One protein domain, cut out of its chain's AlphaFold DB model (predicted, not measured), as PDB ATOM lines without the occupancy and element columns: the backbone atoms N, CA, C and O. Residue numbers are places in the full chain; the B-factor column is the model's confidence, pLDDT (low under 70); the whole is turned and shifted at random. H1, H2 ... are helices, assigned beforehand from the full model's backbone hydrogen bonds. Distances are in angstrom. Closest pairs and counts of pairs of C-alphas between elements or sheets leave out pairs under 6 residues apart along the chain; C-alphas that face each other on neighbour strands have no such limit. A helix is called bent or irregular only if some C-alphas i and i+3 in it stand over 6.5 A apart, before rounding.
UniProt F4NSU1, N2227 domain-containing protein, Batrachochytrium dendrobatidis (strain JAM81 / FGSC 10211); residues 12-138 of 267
ATOM      1  N   ASP A  12     286.394 212.411 115.050       80.25
ATOM      2  CA  ASP A  12     286.873 211.315 115.898       80.25
ATOM      3  C   ASP A  12     288.407 211.279 116.049       80.25
ATOM      4  O   ASP A  12     288.906 211.053 117.153       80.25
ATOM      5  N   ASP A  13     289.162 211.531 114.971       80.81
ATOM      6  CA  ASP A  13     290.633 211.551 114.998       80.81
ATOM      7  C   ASP A  13     291.126 212.731 115.843       80.81
ATOM      8  O   ASP A  13     292.006 212.579 116.693       80.81
ATOM      9  N   LEU A  14     290.501 213.901 115.663       80.00
ATOM     10  CA  LEU A  14     290.804 215.092 116.453       80.00
ATOM     11  C   LEU A  14     290.516 214.846 117.938       80.00
ATOM     12  O   LEU A  14     291.351 215.146 118.790       80.00
ATOM     13  N   LEU A  15     289.365 214.251 118.259       81.62
ATOM     14  CA  LEU A  15     289.015 213.914 119.637       81.62
ATOM     15  C   LEU A  15     290.021 212.925 120.251       81.62
ATOM     16  O   LEU A  15     290.405 213.079 121.413       81.62
ATOM     17  N   GLN A  16     290.479 211.933 119.483       83.75
ATOM     18  CA  GLN A  16     291.485 210.976 119.936       83.75
ATOM     19  C   GLN A  16     292.832 211.658 120.229       83.75
ATOM     20  O   GLN A  16     293.462 211.362 121.251       83.75
ATOM     21  N   GLU A  17     293.273 212.589 119.381       82.88
ATOM     22  CA  GLU A  17     294.493 213.373 119.607       82.88
ATOM     23  C   GLU A  17     294.384 214.256 120.856       82.88
ATOM     24  O   GLU A  17     295.301 214.270 121.681       82.88
ATOM     25  N   GLN A  18     293.245 214.928 121.044       83.06
ATOM     26  CA  GLN A  18     292.965 215.748 122.226       83.06
ATOM     27  C   GLN A  18     292.977 214.918 123.517       83.06
ATOM     28  O   GLN A  18     293.605 215.296 124.508       83.06
ATOM     29  N   GLN A  19     292.341 213.742 123.506       84.06
ATOM     30  CA  GLN A  19     292.374 212.810 124.635       84.06
ATOM     31  C   GLN A  19     293.793 212.309 124.919       84.06
ATOM     32  O   GLN A  19     294.190 212.198 126.082       84.06
ATOM     33  N   HIS A  20     294.577 212.027 123.877       86.38
ATOM     34  CA  HIS A  20     295.954 211.589 124.046       86.38
ATOM     35  C   HIS A  20     296.840 212.695 124.634       86.38
ATOM     36  O   HIS A  20     297.632 212.432 125.540       86.38
ATOM     37  N   LEU A  21     296.672 213.939 124.183       86.00
ATOM     38  CA  LEU A  21     297.349 215.103 124.750       86.00
ATOM     39  C   LEU A  21     296.980 215.304 126.226       86.00
ATOM     40  O   LEU A  21     297.867 215.485 127.061       86.00
ATOM     41  N   ALA A  22     295.695 215.196 126.570       84.56
ATOM     42  CA  ALA A  22     295.235 215.266 127.953       84.56
ATOM     43  C   ALA A  22     295.892 214.184 128.830       84.56
ATOM     44  O   ALA A  22     296.400 214.488 129.911       84.56
ATOM     45  N   GLN A  23     295.986 212.944 128.331       87.94
ATOM     46  CA  GLN A  23     296.693 211.853 129.009       87.94
ATOM     47  C   GLN A  23     298.183 212.173 129.226       87.94
ATOM     48  O   GLN A  23     298.721 211.886 130.298       87.94
ATOM     49  N   VAL A  24     298.869 212.767 128.242       89.56
ATOM     50  CA  VAL A  24     300.283 213.175 128.373       89.56
ATOM     51  C   VAL A  24     300.448 214.212 129.481       89.56
ATOM     52  O   VAL A  24     301.293 214.036 130.361       89.56
ATOM     53  N   VAL A  25     299.616 215.257 129.483       86.56
ATOM     54  CA  VAL A  25     299.661 216.319 130.500       86.56
ATOM     55  C   VAL A  25     299.344 215.758 131.891       86.56
ATOM     56  O   VAL A  25     300.073 216.038 132.846       86.56
ATOM     57  N   ALA A  26     298.330 214.896 132.014       87.19
ATOM     58  CA  ALA A  26     298.023 214.199 133.264       87.19
ATOM     59  C   ALA A  26     299.214 213.351 133.754       87.19
ATOM     60  O   ALA A  26     299.567 213.375 134.935       87.19
ATOM     61  N   THR A  27     299.901 212.664 132.836       91.00
ATOM     62  CA  THR A  27     301.094 211.865 133.152       91.00
ATOM     63  C   THR A  27     302.260 212.745 133.625       91.00
ATOM     64  O   THR A  27     302.943 212.384 134.588       91.00
ATOM     65  N   TYR A  28     302.477 213.917 133.014       90.25
ATOM     66  CA  TYR A  28     303.479 214.893 133.471       90.25
ATOM     67  C   TYR A  28     303.172 215.396 134.882       90.25
ATOM     68  O   TYR A  28     304.050 215.357 135.747       90.25
ATOM     69  N   ASN A  29     301.915 215.759 135.150       86.12
ATOM     70  CA  ASN A  29     301.469 216.197 136.473       86.12
ATOM     71  C   ASN A  29     301.668 215.113 137.550       86.12
ATOM     72  O   ASN A  29     302.044 215.420 138.687       86.12
ATOM     73  N   ALA A  30     301.454 213.840 137.205       88.56
ATOM     74  CA  ALA A  30     301.595 212.723 138.136       88.56
ATOM     75  C   ALA A  30     303.039 212.245 138.345       88.56
ATOM     76  O   ALA A  30     303.307 211.565 139.340       88.56
ATOM     77  N   TYR A  31     303.977 212.600 137.452       92.06
ATOM     78  CA  TYR A  31     305.363 212.112 137.468       92.06
ATOM     79  C   TYR A  31     306.001 212.181 138.859       92.06
ATOM     80  O   TYR A  31     306.586 211.195 139.318       92.06
ATOM     81  N   ARG A  32     305.861 213.322 139.551       90.88
ATOM     82  CA  ARG A  32     306.444 213.533 140.884       90.88
ATOM     83  C   ARG A  32     305.928 212.507 141.886       90.88
ATOM     84  O   ARG A  32     306.716 211.790 142.497       90.88
ATOM     85  N   ARG A  33     304.605 212.452 142.055       87.19
ATOM     86  CA  ARG A  33     303.947 211.600 143.050       87.19
ATOM     87  C   ARG A  33     304.232 210.129 142.772       87.19
ATOM     88  O   ARG A  33     304.631 209.413 143.685       87.19
ATOM     89  N   SER A  34     304.096 209.705 141.519       88.69
ATOM     90  CA  SER A  34     304.358 208.321 141.123       88.69
ATOM     91  C   SER A  34     305.823 207.931 141.340       88.69
ATOM     92  O   SER A  34     306.104 206.857 141.868       88.69
ATOM     93  N   SER A  35     306.769 208.818 141.009       90.12
ATOM     94  CA  SER A  35     308.203 208.553 141.194       90.12
ATOM     95  C   SER A  35     308.605 208.483 142.671       90.12
ATOM     96  O   SER A  35     309.403 207.620 143.038       90.12
ATOM     97  N   ILE A  36     308.043 209.349 143.523       88.50
ATOM     98  CA  ILE A  36     308.274 209.308 144.977       88.50
ATOM     99  C   ILE A  36     307.711 208.014 145.568       88.50
ATOM    100  O   ILE A  36     308.432 207.331 146.288       88.50
ATOM    101  N   LEU A  37     306.486 207.618 145.210       88.62
ATOM    102  CA  LEU A  37     305.868 206.389 145.720       88.62
ATOM    103  C   LEU A  37     306.708 205.147 145.382       88.62
ATOM    104  O   LEU A  37     306.969 204.308 146.245       88.62
ATOM    105  N   VAL A  38     307.199 205.045 144.142       89.69
ATOM    106  CA  VAL A  38     308.098 203.952 143.729       89.69
ATOM    107  C   VAL A  38     309.397 203.962 144.539       89.69
ATOM    108  O   VAL A  38     309.899 202.905 144.927       89.69
ATOM    109  N   LEU A  39     309.960 205.143 144.800       90.12
ATOM    110  CA  LEU A  39     311.176 205.294 145.593       90.12
ATOM    111  C   LEU A  39     310.956 204.900 147.061       90.12
ATOM    112  O   LEU A  39     311.779 204.179 147.622       90.12
ATOM    113  N   GLU A  40     309.844 205.307 147.665       90.25
ATOM    114  CA  GLU A  40     309.471 204.935 149.031       90.25
ATOM    115  C   GLU A  40     309.274 203.429 149.171       90.25
ATOM    116  O   GLU A  40     309.795 202.831 150.111       90.25
ATOM    117  N   HIS A  41     308.621 202.788 148.197       91.00
ATOM    118  CA  HIS A  41     308.487 201.333 148.174       91.00
ATOM    119  C   HIS A  41     309.858 200.636 148.102       91.00
ATOM    120  O   HIS A  41     310.113 199.670 148.824       91.00
ATOM    121  N   LYS A  42     310.786 201.158 147.284       91.12
ATOM    122  CA  LYS A  42     312.173 200.659 147.224       91.12
ATOM    123  C   LYS A  42     312.906 200.844 148.551       91.12
ATOM    124  O   LYS A  42     313.620 199.941 148.968       91.12
ATOM    125  N   ILE A  43     312.725 201.982 149.218       90.69
ATOM    126  CA  ILE A  43     313.337 202.270 150.520       90.69
ATOM    127  C   ILE A  43     312.774 201.349 151.610       90.69
ATOM    128  O   ILE A  43     313.544 200.814 152.409       90.69
ATOM    129  N   ALA A  44     311.461 201.126 151.623       90.81
ATOM    130  CA  ALA A  44     310.788 200.254 152.581       90.81
ATOM    131  C   ALA A  44     311.213 198.783 152.440       90.81
ATOM    132  O   ALA A  44     311.282 198.066 153.437       90.81
ATOM    133  N   ALA A  45     311.553 198.344 151.224       93.25
ATOM    134  CA  ALA A  45     312.053 196.997 150.959       93.25
ATOM    135  C   ALA A  45     313.498 196.756 151.455       93.25
ATOM    136  O   ALA A  45     313.945 195.608 151.503       93.25
ATOM    137  N   ILE A  46     314.246 197.804 151.825       92.19
ATOM    138  CA  ILE A  46     315.631 197.671 152.298       92.19
ATOM    139  C   ILE A  46     315.655 197.224 153.768       92.19
ATOM    140  O   ILE A  46     315.055 197.888 154.620       92.19
ATOM    141  N   PRO A  47     316.412 196.165 154.121       93.44
ATOM    142  CA  PRO A  47     316.538 195.716 155.504       93.44
ATOM    143  C   PRO A  47     317.028 196.817 156.456       93.44
ATOM    144  O   PRO A  47     317.959 197.564 156.150       93.44
ATOM    145  N   GLN A  48     316.455 196.864 157.662       90.19
ATOM    146  CA  GLN A  48     316.841 197.799 158.725       90.19
ATOM    147  C   GLN A  48     318.144 197.352 159.409       90.19
ATOM    148  O   GLN A  48     318.148 196.895 160.550       90.19
ATOM    149  N   LYS A  49     319.261 197.418 158.672       92.88
ATOM    150  CA  LYS A  49     320.611 197.116 159.168       92.88
ATOM    151  C   LYS A  49     321.553 198.298 158.911       92.88
ATOM    152  O   LYS A  49     321.474 198.861 157.818       92.88
ATOM    153  N   PRO A  50     322.514 198.579 159.817       92.88
ATOM    154  CA  PRO A  50     323.446 199.704 159.670       92.88
ATOM    155  C   PRO A  50     324.229 199.723 158.351       92.88
ATOM    156  O   PRO A  50     324.532 200.779 157.806       92.88
ATOM    157  N   LEU A  51     324.509 198.541 157.786       94.69
ATOM    158  CA  LEU A  51     325.190 198.394 156.495       94.69
ATOM    159  C   LEU A  51     324.464 199.116 155.343       94.69
ATOM    160  O   LEU A  51     325.111 199.562 154.399       94.69
ATOM    161  N   TYR A  52     323.134 199.238 155.410       93.88
ATOM    162  CA  TYR A  52     322.319 199.838 154.351       93.88
ATOM    163  C   TYR A  52     321.962 201.305 154.597       93.88
ATOM    164  O   TYR A  52     321.295 201.909 153.755       93.88
ATOM    165  N   ASP A  53     322.413 201.909 155.697       91.00
ATOM    166  CA  ASP A  53     322.055 203.295 156.020       91.00
ATOM    167  C   ASP A  53     322.572 204.278 154.960       91.00
ATOM    168  O   ASP A  53     321.851 205.194 154.565       91.00
ATOM    169  N   GLN A  54     323.764 204.031 154.403       92.81
ATOM    170  CA  GLN A  54     324.306 204.826 153.293       92.81
ATOM    171  C   GLN A  54     323.455 204.709 152.020       92.81
ATOM    172  O   GLN A  54     323.217 205.704 151.334       92.81
ATOM    173  N   VAL A  55     322.961 203.507 151.711       92.12
ATOM    174  CA  VAL A  55     322.094 203.271 150.544       92.12
ATOM    175  C   VAL A  55     320.757 203.981 150.733       92.12
ATOM    176  O   VAL A  55     320.290 204.658 149.818       92.12
ATOM    177  N   ARG A  56     320.167 203.892 151.932       91.25
ATOM    178  CA  ARG A  56     318.917 204.582 152.270       91.25
ATOM    179  C   ARG A  56     319.074 206.098 152.154       91.25
ATOM    180  O   ARG A  56     318.242 206.741 151.521       91.25
ATOM    181  N   ALA A  57     320.159 206.656 152.693       88.75
ATOM    182  CA  ALA A  57     320.460 208.084 152.594       88.75
ATOM    183  C   ALA A  57     320.601 208.547 151.134       88.75
ATOM    184  O   ALA A  57     320.007 209.553 150.744       88.75
ATOM    185  N   ARG A  58     321.320 207.782 150.299       90.31
ATOM    186  CA  ARG A  58     321.454 208.081 148.867       90.31
ATOM    187  C   ARG A  58     320.110 208.006 148.143       90.31
ATOM    188  O   ARG A  58     319.792 208.912 147.384       90.31
ATOM    189  N   LEU A  59     319.282 207.000 148.416       89.62
ATOM    190  CA  LEU A  59     317.946 206.917 147.822       89.62
ATOM    191  C   LEU A  59     317.058 208.088 148.245       89.62
ATOM    192  O   LEU A  59     316.404 208.672 147.390       89.62
ATOM    193  N   HIS A  60     317.087 208.501 149.513       86.88
ATOM    194  CA  HIS A  60     316.365 209.701 149.944       86.88
ATOM    195  C   HIS A  60     316.831 210.966 149.212       86.88
ATOM    196  O   HIS A  60     315.995 211.803 148.877       86.88
ATOM    197  N   SER A  61     318.124 211.098 148.882       88.00
ATOM    198  CA  SER A  61     318.593 212.250 148.094       88.00
ATOM    199  C   SER A  61     317.985 212.326 146.686       88.00
ATOM    200  O   SER A  61     317.845 213.424 146.151       88.00
ATOM    201  N   HIS A  62     317.519 211.207 146.111       88.81
ATOM    202  CA  HIS A  62     316.867 211.216 144.795       88.81
ATOM    203  C   HIS A  62     315.529 211.969 144.795       88.81
ATOM    204  O   HIS A  62     315.089 212.413 143.737       88.81
ATOM    205  N   ILE A  63     314.896 212.170 145.959       86.25
ATOM    206  CA  ILE A  63     313.662 212.965 146.078       86.25
ATOM    207  C   ILE A  63     313.891 214.386 145.552       86.25
ATOM    208  O   ILE A  63     313.040 214.933 144.850       86.25
ATOM    209  N   HIS A  64     315.063 214.967 145.827       85.50
ATOM    210  CA  HIS A  64     315.426 216.285 145.315       85.50
ATOM    211  C   HIS A  64     315.473 216.307 143.779       85.50
ATOM    212  O   HIS A  64     314.879 217.189 143.159       85.50
ATOM    213  N   CYS A  65     316.100 215.303 143.158       87.44
ATOM    214  CA  CYS A  65     316.160 215.178 141.700       87.44
ATOM    215  C   CYS A  65     314.768 214.971 141.082       87.44
ATOM    216  O   CYS A  65     314.450 215.581 140.064       87.44
ATOM    217  N   ILE A  66     313.909 214.165 141.717       89.44
ATOM    218  CA  ILE A  66     312.519 213.963 141.277       89.44
ATOM    219  C   ILE A  66     311.752 215.290 141.296       89.44
ATOM    220  O   ILE A  66     311.049 215.602 140.336       89.44
ATOM    221  N   ASN A  67     311.913 216.092 142.351       86.31
ATOM    222  CA  ASN A  67     311.288 217.411 142.443       86.31
ATOM    223  C   ASN A  67     311.800 218.363 141.353       86.31
ATOM    224  O   ASN A  67     311.006 219.083 140.750       86.31
ATOM    225  N   HIS A  68     313.103 218.344 141.062       86.19
ATOM    226  CA  HIS A  68     313.682 219.167 140.001       86.19
ATOM    227  C   HIS A  68     313.158 218.773 138.611       86.19
ATOM    228  O   HIS A  68     312.740 219.631 137.838       86.19
ATOM    229  N   ASN A  69     313.089 217.474 138.316       90.81
ATOM    230  CA  ASN A  69     312.517 216.977 137.065       90.81
ATOM    231  C   ASN A  69     311.030 217.330 136.939       90.81
ATOM    232  O   ASN A  69     310.587 217.774 135.885       90.81
ATOM    233  N   ALA A  70     310.262 217.186 138.022       88.44
ATOM    234  CA  ALA A  70     308.859 217.582 138.047       88.44
ATOM    235  C   ALA A  70     308.682 219.082 137.784       88.44
ATOM    236  O   ALA A  70     307.752 219.478 137.092       88.44
ATOM    237  N   HIS A  71     309.592 219.920 138.287       84.94
ATOM    238  CA  HIS A  71     309.579 221.343 137.982       84.94
ATOM    239  C   HIS A  71     309.751 221.618 136.491       84.94
ATOM    240  O   HIS A  71     308.987 222.404 135.943       84.94
ATOM    241  N   LEU A  72     310.722 220.964 135.846       85.12
ATOM    242  CA  LEU A  72     310.952 221.093 134.409       85.12
ATOM    243  C   LEU A  72     309.706 220.682 133.611       85.12
ATOM    244  O   LEU A  72     309.274 221.427 132.737       85.12
ATOM    245  N   LEU A  73     309.096 219.542 133.950       87.06
ATOM    246  CA  LEU A  73     307.851 219.086 133.320       87.06
ATOM    247  C   LEU A  73     306.715 220.095 133.516       87.06
ATOM    248  O   LEU A  73     306.014 220.417 132.562       87.06
ATOM    249  N   ASN A  74     306.581 220.652 134.721       82.88
ATOM    250  CA  ASN A  74     305.567 221.663 134.993       82.88
ATOM    251  C   ASN A  74     305.840 222.969 134.233       82.88
ATOM    252  O   ASN A  74     304.897 223.614 133.797       82.88
ATOM    253  N   LEU A  75     307.106 223.363 134.037       79.75
ATOM    254  CA  LEU A  75     307.459 224.523 133.209       79.75
ATOM    255  C   LEU A  75     307.015 224.314 131.758       79.75
ATOM    256  O   LEU A  75     306.326 225.174 131.212       79.75
ATOM    257  N   ILE A  76     307.328 223.140 131.198       79.50
ATOM    258  CA  ILE A  76     306.921 222.706 129.851       79.50
ATOM    259  C   ILE A  76     305.396 222.751 129.690       79.50
ATOM    260  O   ILE A  76     304.915 223.105 128.616       79.50
ATOM    261  N   THR A  77     304.639 222.423 130.745       75.81
ATOM    262  CA  THR A  77     303.171 222.511 130.723       75.81
ATOM    263  C   THR A  77     302.631 223.917 130.981       75.81
ATOM    264  O   THR A  77     301.587 224.279 130.452       75.81
ATOM    265  N   SER A  78     303.311 224.720 131.800       68.94
ATOM    266  CA  SER A  78     302.785 225.993 132.307       68.94
ATOM    267  C   SER A  78     302.831 227.149 131.311       68.94
ATOM    268  O   SER A  78     301.952 228.004 131.365       68.94
ATOM    269  N   GLU A  79     303.810 227.202 130.397       57.25
ATOM    270  CA  GLU A  79     303.899 228.326 129.444       57.25
ATOM    271  C   GLU A  79     302.805 228.283 128.366       57.25
ATOM    272  O   GLU A  79     302.454 229.309 127.792       57.25
ATOM    273  N   HIS A  80     302.148 227.140 128.190       55.09
ATOM    274  CA  HIS A  80     301.020 226.993 127.275       55.09
ATOM    275  C   HIS A  80     299.660 227.426 127.845       55.09
ATOM    276  O   HIS A  80     298.599 227.045 127.341       55.09
ATOM    277  N   GLN A  81     299.659 228.219 128.915       51.72
ATOM    278  CA  GLN A  81     298.436 228.566 129.630       51.72
ATOM    279  C   GLN A  81     297.447 229.470 128.884       51.72
ATOM    280  O   GLN A  81     296.337 229.601 129.393       51.72
ATOM    281  N   ASN A  82     297.743 230.054 127.717       53.56
ATOM    282  CA  ASN A  82     296.957 231.230 127.315       53.56
ATOM    283  C   ASN A  82     295.920 231.120 126.195       53.56
ATOM    284  O   ASN A  82     295.133 232.047 126.128       53.56
ATOM    285  N   GLU A  83     295.805 230.051 125.397       55.06
ATOM    286  CA  GLU A  83     294.603 229.859 124.535       55.06
ATOM    287  C   GLU A  83     294.663 228.550 123.740       55.06
ATOM    288  O   GLU A  83     293.693 227.796 123.685       55.06
ATOM    289  N   PHE A  84     295.832 228.239 123.168       58.72
ATOM    290  CA  PHE A  84     295.986 227.125 122.230       58.72
ATOM    291  C   PHE A  84     295.734 225.760 122.880       58.72
ATOM    292  O   PHE A  84     294.862 225.024 122.428       58.72
ATOM    293  N   LEU A  85     296.413 225.424 123.983       59.78
ATOM    294  CA  LEU A  85     296.168 224.133 124.634       59.78
ATOM    295  C   LEU A  85     294.795 224.037 125.281       59.78
ATOM    296  O   LEU A  85     294.235 222.952 125.289       59.78
ATOM    297  N   GLN A  86     294.239 225.132 125.804       61.62
ATOM    298  CA  GLN A  86     292.873 225.099 126.330       61.62
ATOM    299  C   GLN A  86     291.864 224.801 125.212       61.62
ATOM    300  O   GLN A  86     290.925 224.055 125.450       61.62
ATOM    301  N   SER A  87     292.105 225.287 123.987       61.50
ATOM    302  CA  SER A  87     291.287 224.947 122.811       61.50
ATOM    303  C   SER A  87     291.443 223.494 122.332       61.50
ATOM    304  O   SER A  87     290.554 222.968 121.667       61.50
ATOM    305  N   LEU A  88     292.561 222.841 122.673       64.12
ATOM    306  CA  LEU A  88     292.830 221.421 122.392       64.12
ATOM    307  C   LEU A  88     292.429 220.500 123.566       64.12
ATOM    308  O   LEU A  88     292.303 219.291 123.414       64.12
ATOM    309  N   LEU A  89     292.231 221.099 124.734       64.75
ATOM    310  CA  LEU A  89     291.505 220.655 125.917       64.75
ATOM    311  C   LEU A  89     290.055 220.189 125.693       64.75
ATOM    312  O   LEU A  89     289.266 221.053 125.317       64.75
ATOM    313  N   PRO A  90     289.601 218.947 125.960       58.50
ATOM    314  CA  PRO A  90     288.165 218.743 126.161       58.50
ATOM    315  C   PRO A  90     287.654 219.625 127.317       58.50
ATOM    316  O   PRO A  90     288.276 219.690 128.383       58.50
ATOM    317  N   ASP A  91     286.532 220.315 127.094       55.12
ATOM    318  CA  ASP A  91     285.958 221.301 128.018       55.12
ATOM    319  C   ASP A  91     285.425 220.606 129.285       55.12
ATOM    320  O   ASP A  91     284.350 219.999 129.307       55.12
ATOM    321  N   ASN A  92     286.223 220.625 130.353       50.69
ATOM    322  CA  ASN A  92     285.888 219.956 131.604       50.69
ATOM    323  C   ASN A  92     285.085 220.907 132.496       50.69
ATOM    324  O   ASN A  92     285.639 221.723 133.233       50.69
ATOM    325  N   GLY A  93     283.758 220.771 132.439       43.38
ATOM    326  CA  GLY A  93     282.835 221.442 133.349       43.38
ATOM    327  C   GLY A  93     283.219 221.266 134.827       43.38
ATOM    328  O   GLY A  93     283.659 220.199 135.256       43.38
ATOM    329  N   GLN A  94     283.034 222.342 135.595       42.62
ATOM    330  CA  GLN A  94     283.321 222.482 137.028       42.62
ATOM    331  C   GLN A  94     282.941 221.240 137.858       42.62
ATOM    332  O   GLN A  94     281.759 220.933 138.020       42.62
ATOM    333  N   LYS A  95     283.933 220.561 138.452       43.34
ATOM    334  CA  LYS A  95     283.734 219.597 139.548       43.34
ATOM    335  C   LYS A  95     284.797 219.810 140.632       43.34
ATOM    336  O   LYS A  95     285.920 219.330 140.526       43.34
ATOM    337  N   ASP A  96     284.414 220.551 141.672       44.28
ATOM    338  CA  ASP A  96     285.272 221.082 142.748       44.28
ATOM    339  C   ASP A  96     285.621 220.088 143.886       44.28
ATOM    340  O   ASP A  96     286.413 220.418 144.772       44.28
ATOM    341  N   GLU A  97     285.053 218.877 143.916       39.81
ATOM    342  CA  GLU A  97     285.173 217.983 145.087       39.81
ATOM    343  C   GLU A  97     286.451 217.120 145.095       39.81
ATOM    344  O   GLU A  97     287.074 216.942 146.145       39.81
ATOM    345  N   THR A  98     286.915 216.638 143.938       45.25
ATOM    346  CA  THR A  98     288.095 215.748 143.838       45.25
ATOM    347  C   THR A  98     289.426 216.516 143.928       45.25
ATOM    348  O   THR A  98     290.405 216.020 144.496       45.25
ATOM    349  N   ASP A  99     289.418 217.790 143.515       48.31
ATOM    350  CA  ASP A  99     290.510 218.772 143.642       48.31
ATOM    351  C   ASP A  99     291.024 218.904 145.089       48.31
ATOM    352  O   ASP A  99     292.201 219.198 145.335       48.31
ATOM    353  N   GLN A 100     290.151 218.688 146.078       44.84
ATOM    354  CA  GLN A 100     290.505 218.774 147.493       44.84
ATOM    355  C   GLN A 100     291.313 217.562 147.969       44.84
ATOM    356  O   GLN A 100     292.207 217.729 148.802       44.84
ATOM    357  N   HIS A 101     291.066 216.372 147.417       41.16
ATOM    358  CA  HIS A 101     291.728 215.134 147.825       41.16
ATOM    359  C   HIS A 101     293.187 215.079 147.346       41.16
ATOM    360  O   HIS A 101     294.091 214.798 148.134       41.16
ATOM    361  N   ASN A 102     293.454 215.448 146.089       49.12
ATOM    362  CA  ASN A 102     294.817 215.503 145.549       49.12
ATOM    363  C   ASN A 102     295.636 216.664 146.135       49.12
ATOM    364  O   ASN A 102     296.811 216.480 146.466       49.12
ATOM    365  N   LYS A 103     295.011 217.826 146.390       55.91
ATOM    366  CA  LYS A 103     295.635 218.902 147.182       55.91
ATOM    367  C   LYS A 103     295.948 218.444 148.602       55.91
ATOM    368  O   LYS A 103     297.016 218.774 149.106       55.91
ATOM    369  N   GLN A 104     295.064 217.687 149.253       49.75
ATOM    370  CA  GLN A 104     295.319 217.142 150.588       49.75
ATOM    371  C   GLN A 104     296.454 216.120 150.589       49.75
ATOM    372  O   GLN A 104     297.300 216.196 151.477       49.75
ATOM    373  N   LEU A 105     296.520 215.219 149.606       52.12
ATOM    374  CA  LEU A 105     297.564 214.201 149.567       52.12
ATOM    375  C   LEU A 105     298.932 214.786 149.198       52.12
ATOM    376  O   LEU A 105     299.911 214.476 149.866       52.12
ATOM    377  N   ASN A 106     299.003 215.703 148.225       52.25
ATOM    378  CA  ASN A 106     300.234 216.452 147.942       52.25
ATOM    379  C   ASN A 106     300.680 217.245 149.177       52.25
ATOM    380  O   ASN A 106     301.845 217.208 149.544       52.25
ATOM    381  N   LYS A 107     299.737 217.861 149.900       57.66
ATOM    382  CA  LYS A 107     300.009 218.563 151.163       57.66
ATOM    383  C   LYS A 107     300.406 217.618 152.307       57.66
ATOM    384  O   LYS A 107     301.054 218.065 153.246       57.66
ATOM    385  N   GLN A 108     300.028 216.339 152.270       54.09
ATOM    386  CA  GLN A 108     300.463 215.314 153.229       54.09
ATOM    387  C   GLN A 108     301.860 214.772 152.897       54.09
ATOM    388  O   GLN A 108     302.681 214.672 153.806       54.09
ATOM    389  N   LEU A 109     302.148 214.500 151.621       55.03
ATOM    390  CA  LEU A 109     303.484 214.152 151.122       55.03
ATOM    391  C   LEU A 109     304.485 215.284 151.392       55.03
ATOM    392  O   LEU A 109     305.566 215.043 151.919       55.03
ATOM    393  N   ASP A 110     304.094 216.532 151.139       54.69
ATOM    394  CA  ASP A 110     304.927 217.705 151.414       54.69
ATOM    395  C   ASP A 110     305.196 217.859 152.918       54.69
ATOM    396  O   ASP A 110     306.338 218.037 153.329       54.69
ATOM    397  N   LYS A 111     304.187 217.639 153.774       54.91
ATOM    398  CA  LYS A 111     304.368 217.614 155.239       54.91
ATOM    399  C   LYS A 111     305.293 216.499 155.737       54.91
ATOM    400  O   LYS A 111     305.892 216.658 156.799       54.91
ATOM    401  N   GLN A 112     305.383 215.370 155.033       51.28
ATOM    402  CA  GLN A 112     306.294 214.275 155.387       51.28
ATOM    403  C   GLN A 112     307.737 214.538 154.925       51.28
ATOM    404  O   GLN A 112     308.672 214.035 155.548       51.28
ATOM    405  N   LEU A 113     307.921 215.367 153.894       51.94
ATOM    406  CA  LEU A 113     309.222 215.737 153.329       51.94
ATOM    407  C   LEU A 113     309.796 217.041 153.934       51.94
ATOM    408  O   LEU A 113     311.016 217.208 153.991       51.94
ATOM    409  N   ASP A 114     308.953 217.924 154.480       44.25
ATOM    410  CA  ASP A 114     309.320 219.234 155.045       44.25
ATOM    411  C   ASP A 114     309.800 219.195 156.507       44.25
ATOM    412  O   ASP A 114     309.315 219.915 157.381       44.25
ATOM    413  N   LYS A 115     310.847 218.411 156.788       49.19
ATOM    414  CA  LYS A 115     311.735 218.737 157.924       49.19
ATOM    415  C   LYS A 115     312.950 219.578 157.523       49.19
ATOM    416  O   LYS A 115     313.698 219.962 158.419       49.19
ATOM    417  N   GLN A 116     313.155 219.894 156.233       43.59
ATOM    418  CA  GLN A 116     314.371 220.606 155.799       43.59
ATOM    419  C   GLN A 116     314.253 221.719 154.732       43.59
ATOM    420  O   GLN A 116     315.278 222.339 154.465       43.59
ATOM    421  N   SER A 117     313.093 222.089 154.164       40.94
ATOM    422  CA  SER A 117     313.089 223.185 153.159       40.94
ATOM    423  C   SER A 117     311.719 223.830 152.906       40.94
ATOM    424  O   SER A 117     310.990 223.453 151.999       40.94
ATOM    425  N   ASN A 118     311.410 224.871 153.678       40.78
ATOM    426  CA  ASN A 118     310.067 225.428 153.870       40.78
ATOM    427  C   ASN A 118     309.575 226.448 152.808       40.78
ATOM    428  O   ASN A 118     308.757 227.295 153.150       40.78
ATOM    429  N   ASP A 119     310.055 226.425 151.555       43.88
ATOM    430  CA  ASP A 119     309.681 227.485 150.579       43.88
ATOM    431  C   ASP A 119     309.547 227.047 149.103       43.88
ATOM    432  O   ASP A 119     308.882 227.704 148.305       43.88
ATOM    433  N   HIS A 120     310.110 225.903 148.693       46.62
ATOM    434  CA  HIS A 120     310.114 225.528 147.268       46.62
ATOM    435  C   HIS A 120     308.920 224.674 146.811       46.62
ATOM    436  O   HIS A 120     308.579 224.725 145.630       46.62
ATOM    437  N   SER A 121     308.238 223.943 147.707       48.78
ATOM    438  CA  SER A 121     307.188 222.990 147.293       48.78
ATOM    439  C   SER A 121     305.924 223.658 146.735       48.78
ATOM    440  O   SER A 121     305.362 223.209 145.735       48.78
ATOM    441  N   GLN A 122     305.504 224.788 147.321       49.28
ATOM    442  CA  GLN A 122     304.286 225.496 146.894       49.28
ATOM    443  C   GLN A 122     304.371 226.004 145.446       49.28
ATOM    444  O   GLN A 122     303.357 226.056 144.751       49.28
ATOM    445  N   LYS A 123     305.584 226.305 144.964       50.66
ATOM    446  CA  LYS A 123     305.823 226.780 143.597       50.66
ATOM    447  C   LYS A 123     305.570 225.697 142.541       50.66
ATOM    448  O   LYS A 123     305.183 226.023 141.423       50.66
ATOM    449  N   TYR A 124     305.761 224.417 142.871       49.97
ATOM    450  CA  TYR A 124     305.611 223.329 141.897       49.97
ATOM    451  C   TYR A 124     304.148 223.049 141.557       49.97
ATOM    452  O   TYR A 124     303.831 222.854 140.386       49.97
ATOM    453  N   THR A 125     303.256 223.089 142.548       52.88
ATOM    454  CA  THR A 125     301.814 222.848 142.361       52.88
ATOM    455  C   THR A 125     301.127 223.994 141.612       52.88
ATOM    456  O   THR A 125     300.142 223.771 140.919       52.88
ATOM    457  N   GLN A 126     301.655 225.221 141.707       53.81
ATOM    458  CA  GLN A 126     301.087 226.394 141.032       53.81
ATOM    459  C   GLN A 126     301.215 226.338 139.497       53.81
ATOM    460  O   GLN A 126     300.427 226.968 138.799       53.81
ATOM    461  N   LEU A 127     302.185 225.583 138.972       54.06
ATOM    462  CA  LEU A 127     302.497 225.504 137.538       54.06
ATOM    463  C   LEU A 127     301.780 224.350 136.811       54.06
ATOM    464  O   LEU A 127     301.965 224.181 135.609       54.06
ATOM    465  N   GLN A 128     300.985 223.539 137.513       61.50
ATOM    466  CA  GLN A 128     300.299 222.397 136.904       61.50
ATOM    467  C   GLN A 128     299.082 222.851 136.092       61.50
ATOM    468  O   GLN A 128     298.235 223.598 136.587       61.50
ATOM    469  N   LEU A 129     298.970 222.367 134.852       60.16
ATOM    470  CA  LEU A 129     297.741 222.505 134.072       60.16
ATOM    471  C   LEU A 129     296.639 221.644 134.692       60.16
ATOM    472  O   LEU A 129     296.877 220.490 135.053       60.16
ATOM    473  N   LYS A 130     295.425 222.194 134.785       62.00
ATOM    474  CA  LYS A 130     294.252 221.442 135.234       62.00
ATOM    475  C   LYS A 130     293.798 220.499 134.125       62.00
ATOM    476  O   LYS A 130     293.364 220.949 133.069       62.00
ATOM    477  N   VAL A 131     293.881 219.203 134.383       62.09
ATOM    478  CA  VAL A 131     293.329 218.139 133.538       62.09
ATOM    479  C   VAL A 131     292.430 217.281 134.427       62.09
ATOM    480  O   VAL A 131     292.704 217.189 135.623       62.09
ATOM    481  N   SER A 132     291.347 216.707 133.882       58.75
ATOM    482  CA  SER A 132     290.484 215.787 134.641       58.75
ATOM    483  C   SER A 132     291.318 214.665 135.267       58.75
ATOM    484  O   SER A 132     292.214 214.127 134.622       58.75
ATOM    485  N   ASP A 133     291.017 214.292 136.508       56.25
ATOM    486  CA  ASP A 133     291.697 213.202 137.219       56.25
ATOM    487  C   ASP A 133     291.267 211.798 136.725       56.25
ATOM    488  O   ASP A 133     291.765 210.790 137.224       56.25
ATOM    489  N   ASP A 134     290.374 211.706 135.731       59.62
ATOM    490  CA  ASP A 134     289.836 210.435 135.209       59.62
ATOM    491  C   ASP A 134     290.842 209.616 134.369       59.62
ATOM    492  O   ASP A 134     290.547 208.495 133.946       59.62
ATOM    493  N   TYR A 135     292.046 210.140 134.122       73.06
ATOM    494  CA  TYR A 135     293.063 209.453 133.327       73.06
ATOM    495  C   TYR A 135     293.816 208.403 134.153       73.06
ATOM    496  O   TYR A 135     294.567 208.714 135.079       73.06
ATOM    497  N   HIS A 136     293.669 207.130 133.778       79.12
ATOM    498  CA  HIS A 136     294.433 206.041 134.379       79.12
ATOM    499  C   HIS A 136     295.880 206.051 133.863       79.12
ATOM    500  O   HIS A 136     296.157 205.684 132.721       79.12
ATOM    501  N   ILE A 137     296.826 206.430 134.720       84.88
ATOM    502  CA  ILE A 137     298.244 206.536 134.362       84.88
ATOM    503  C   ILE A 137     298.934 205.189 134.567       84.88
ATOM    504  O   ILE A 137     298.970 204.655 135.676       84.88
ATOM    505  N   THR A 138     299.500 204.638 133.494       88.25
ATOM    506  CA  THR A 138     300.198 203.347 133.540       88.25
ATOM    507  C   THR A 138     301.694 203.508 133.832       88.25
ATOM    508  O   THR A 138     302.283 204.575 133.648       88.25
TER     509      THR A 138
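AT A GLANCE: This is residues 12 to 138 of the 267 residues of the protein "N2227 domain-containing protein" of Batrachochytrium dendrobatidis (strain JAM81 / FGSC 10211) (UniProt F4NSU1). What is the main picture? A long helical hairpin of H2 and arm H1b of the bent helix H1 makes the body, and arm H1a runs off at 49 degrees to H1b. H4 and H5 lie loosely over one side of the hairpin, and H3 sits near H1a. What is it made of, and how dense is it? The printed part has 127 residues with five named helices, H1 to H5 in order, and no named strand: all helix. It is loose and elongated, with a radius of gyration of the C-alphas of 17.2 A and spans of 57 by 30 by 27 A.

IN THESE COORDINATES: Where is the longest helix? H1, residues 12 to 44, was assigned as one helix by its hydrogen bonds but is bent: C-alphas 29 and 32 are 7.2 A apart. Arm H1a, residues 12 to 29, begins with C-alpha 12 at (286.873, 211.315, 115.898) and is 25.7 A long; arm H1b, residues 32 to 44, is 18.2 A. Where are the others? H2, residues 50 to 78, is 43.2 A long and irregular, with C-alphas 51 and 54 7.2 A apart. H3 is residues 84 to 88, H4 residues 99 to 113, 21.3 A long, and H5 residues 121 to 126, ending with C-alpha 126 at (301.087, 226.394, 141.032).

HOW THE PARTS SIT: What touches H2? H1b forms a hairpin with it, at a shallow tilt of 7 degrees, opposite ways; the closest C-alphas, of Arg 32 and Ala 70, are 5.5 A apart. H1a touches it with residues 25 to 29 alone, closest at C-alphas Tyr 28 and Leu 73, 6.1 A. H5 only just touches it, with 3 pairs of C-alphas within 8 A, closest at His 71 and Tyr 124, 5.9 A. How are the helix backbones? Every O i to N i+4 pair is within hydrogen-bond range in H1a, H1b, H3 and H4; H2 has 20 of 25, and H5 0 of 2, with 1 of 3 O i to N i+3 pairs.

THE WHOLE: How large is it? The two C-alphas farthest apart, of Asp 12 and Pro 50, are 58.2 A apart. Is it whole and sure? The printed part has no cut and no long link, and residues 78 to 134 have pLDDT under 70.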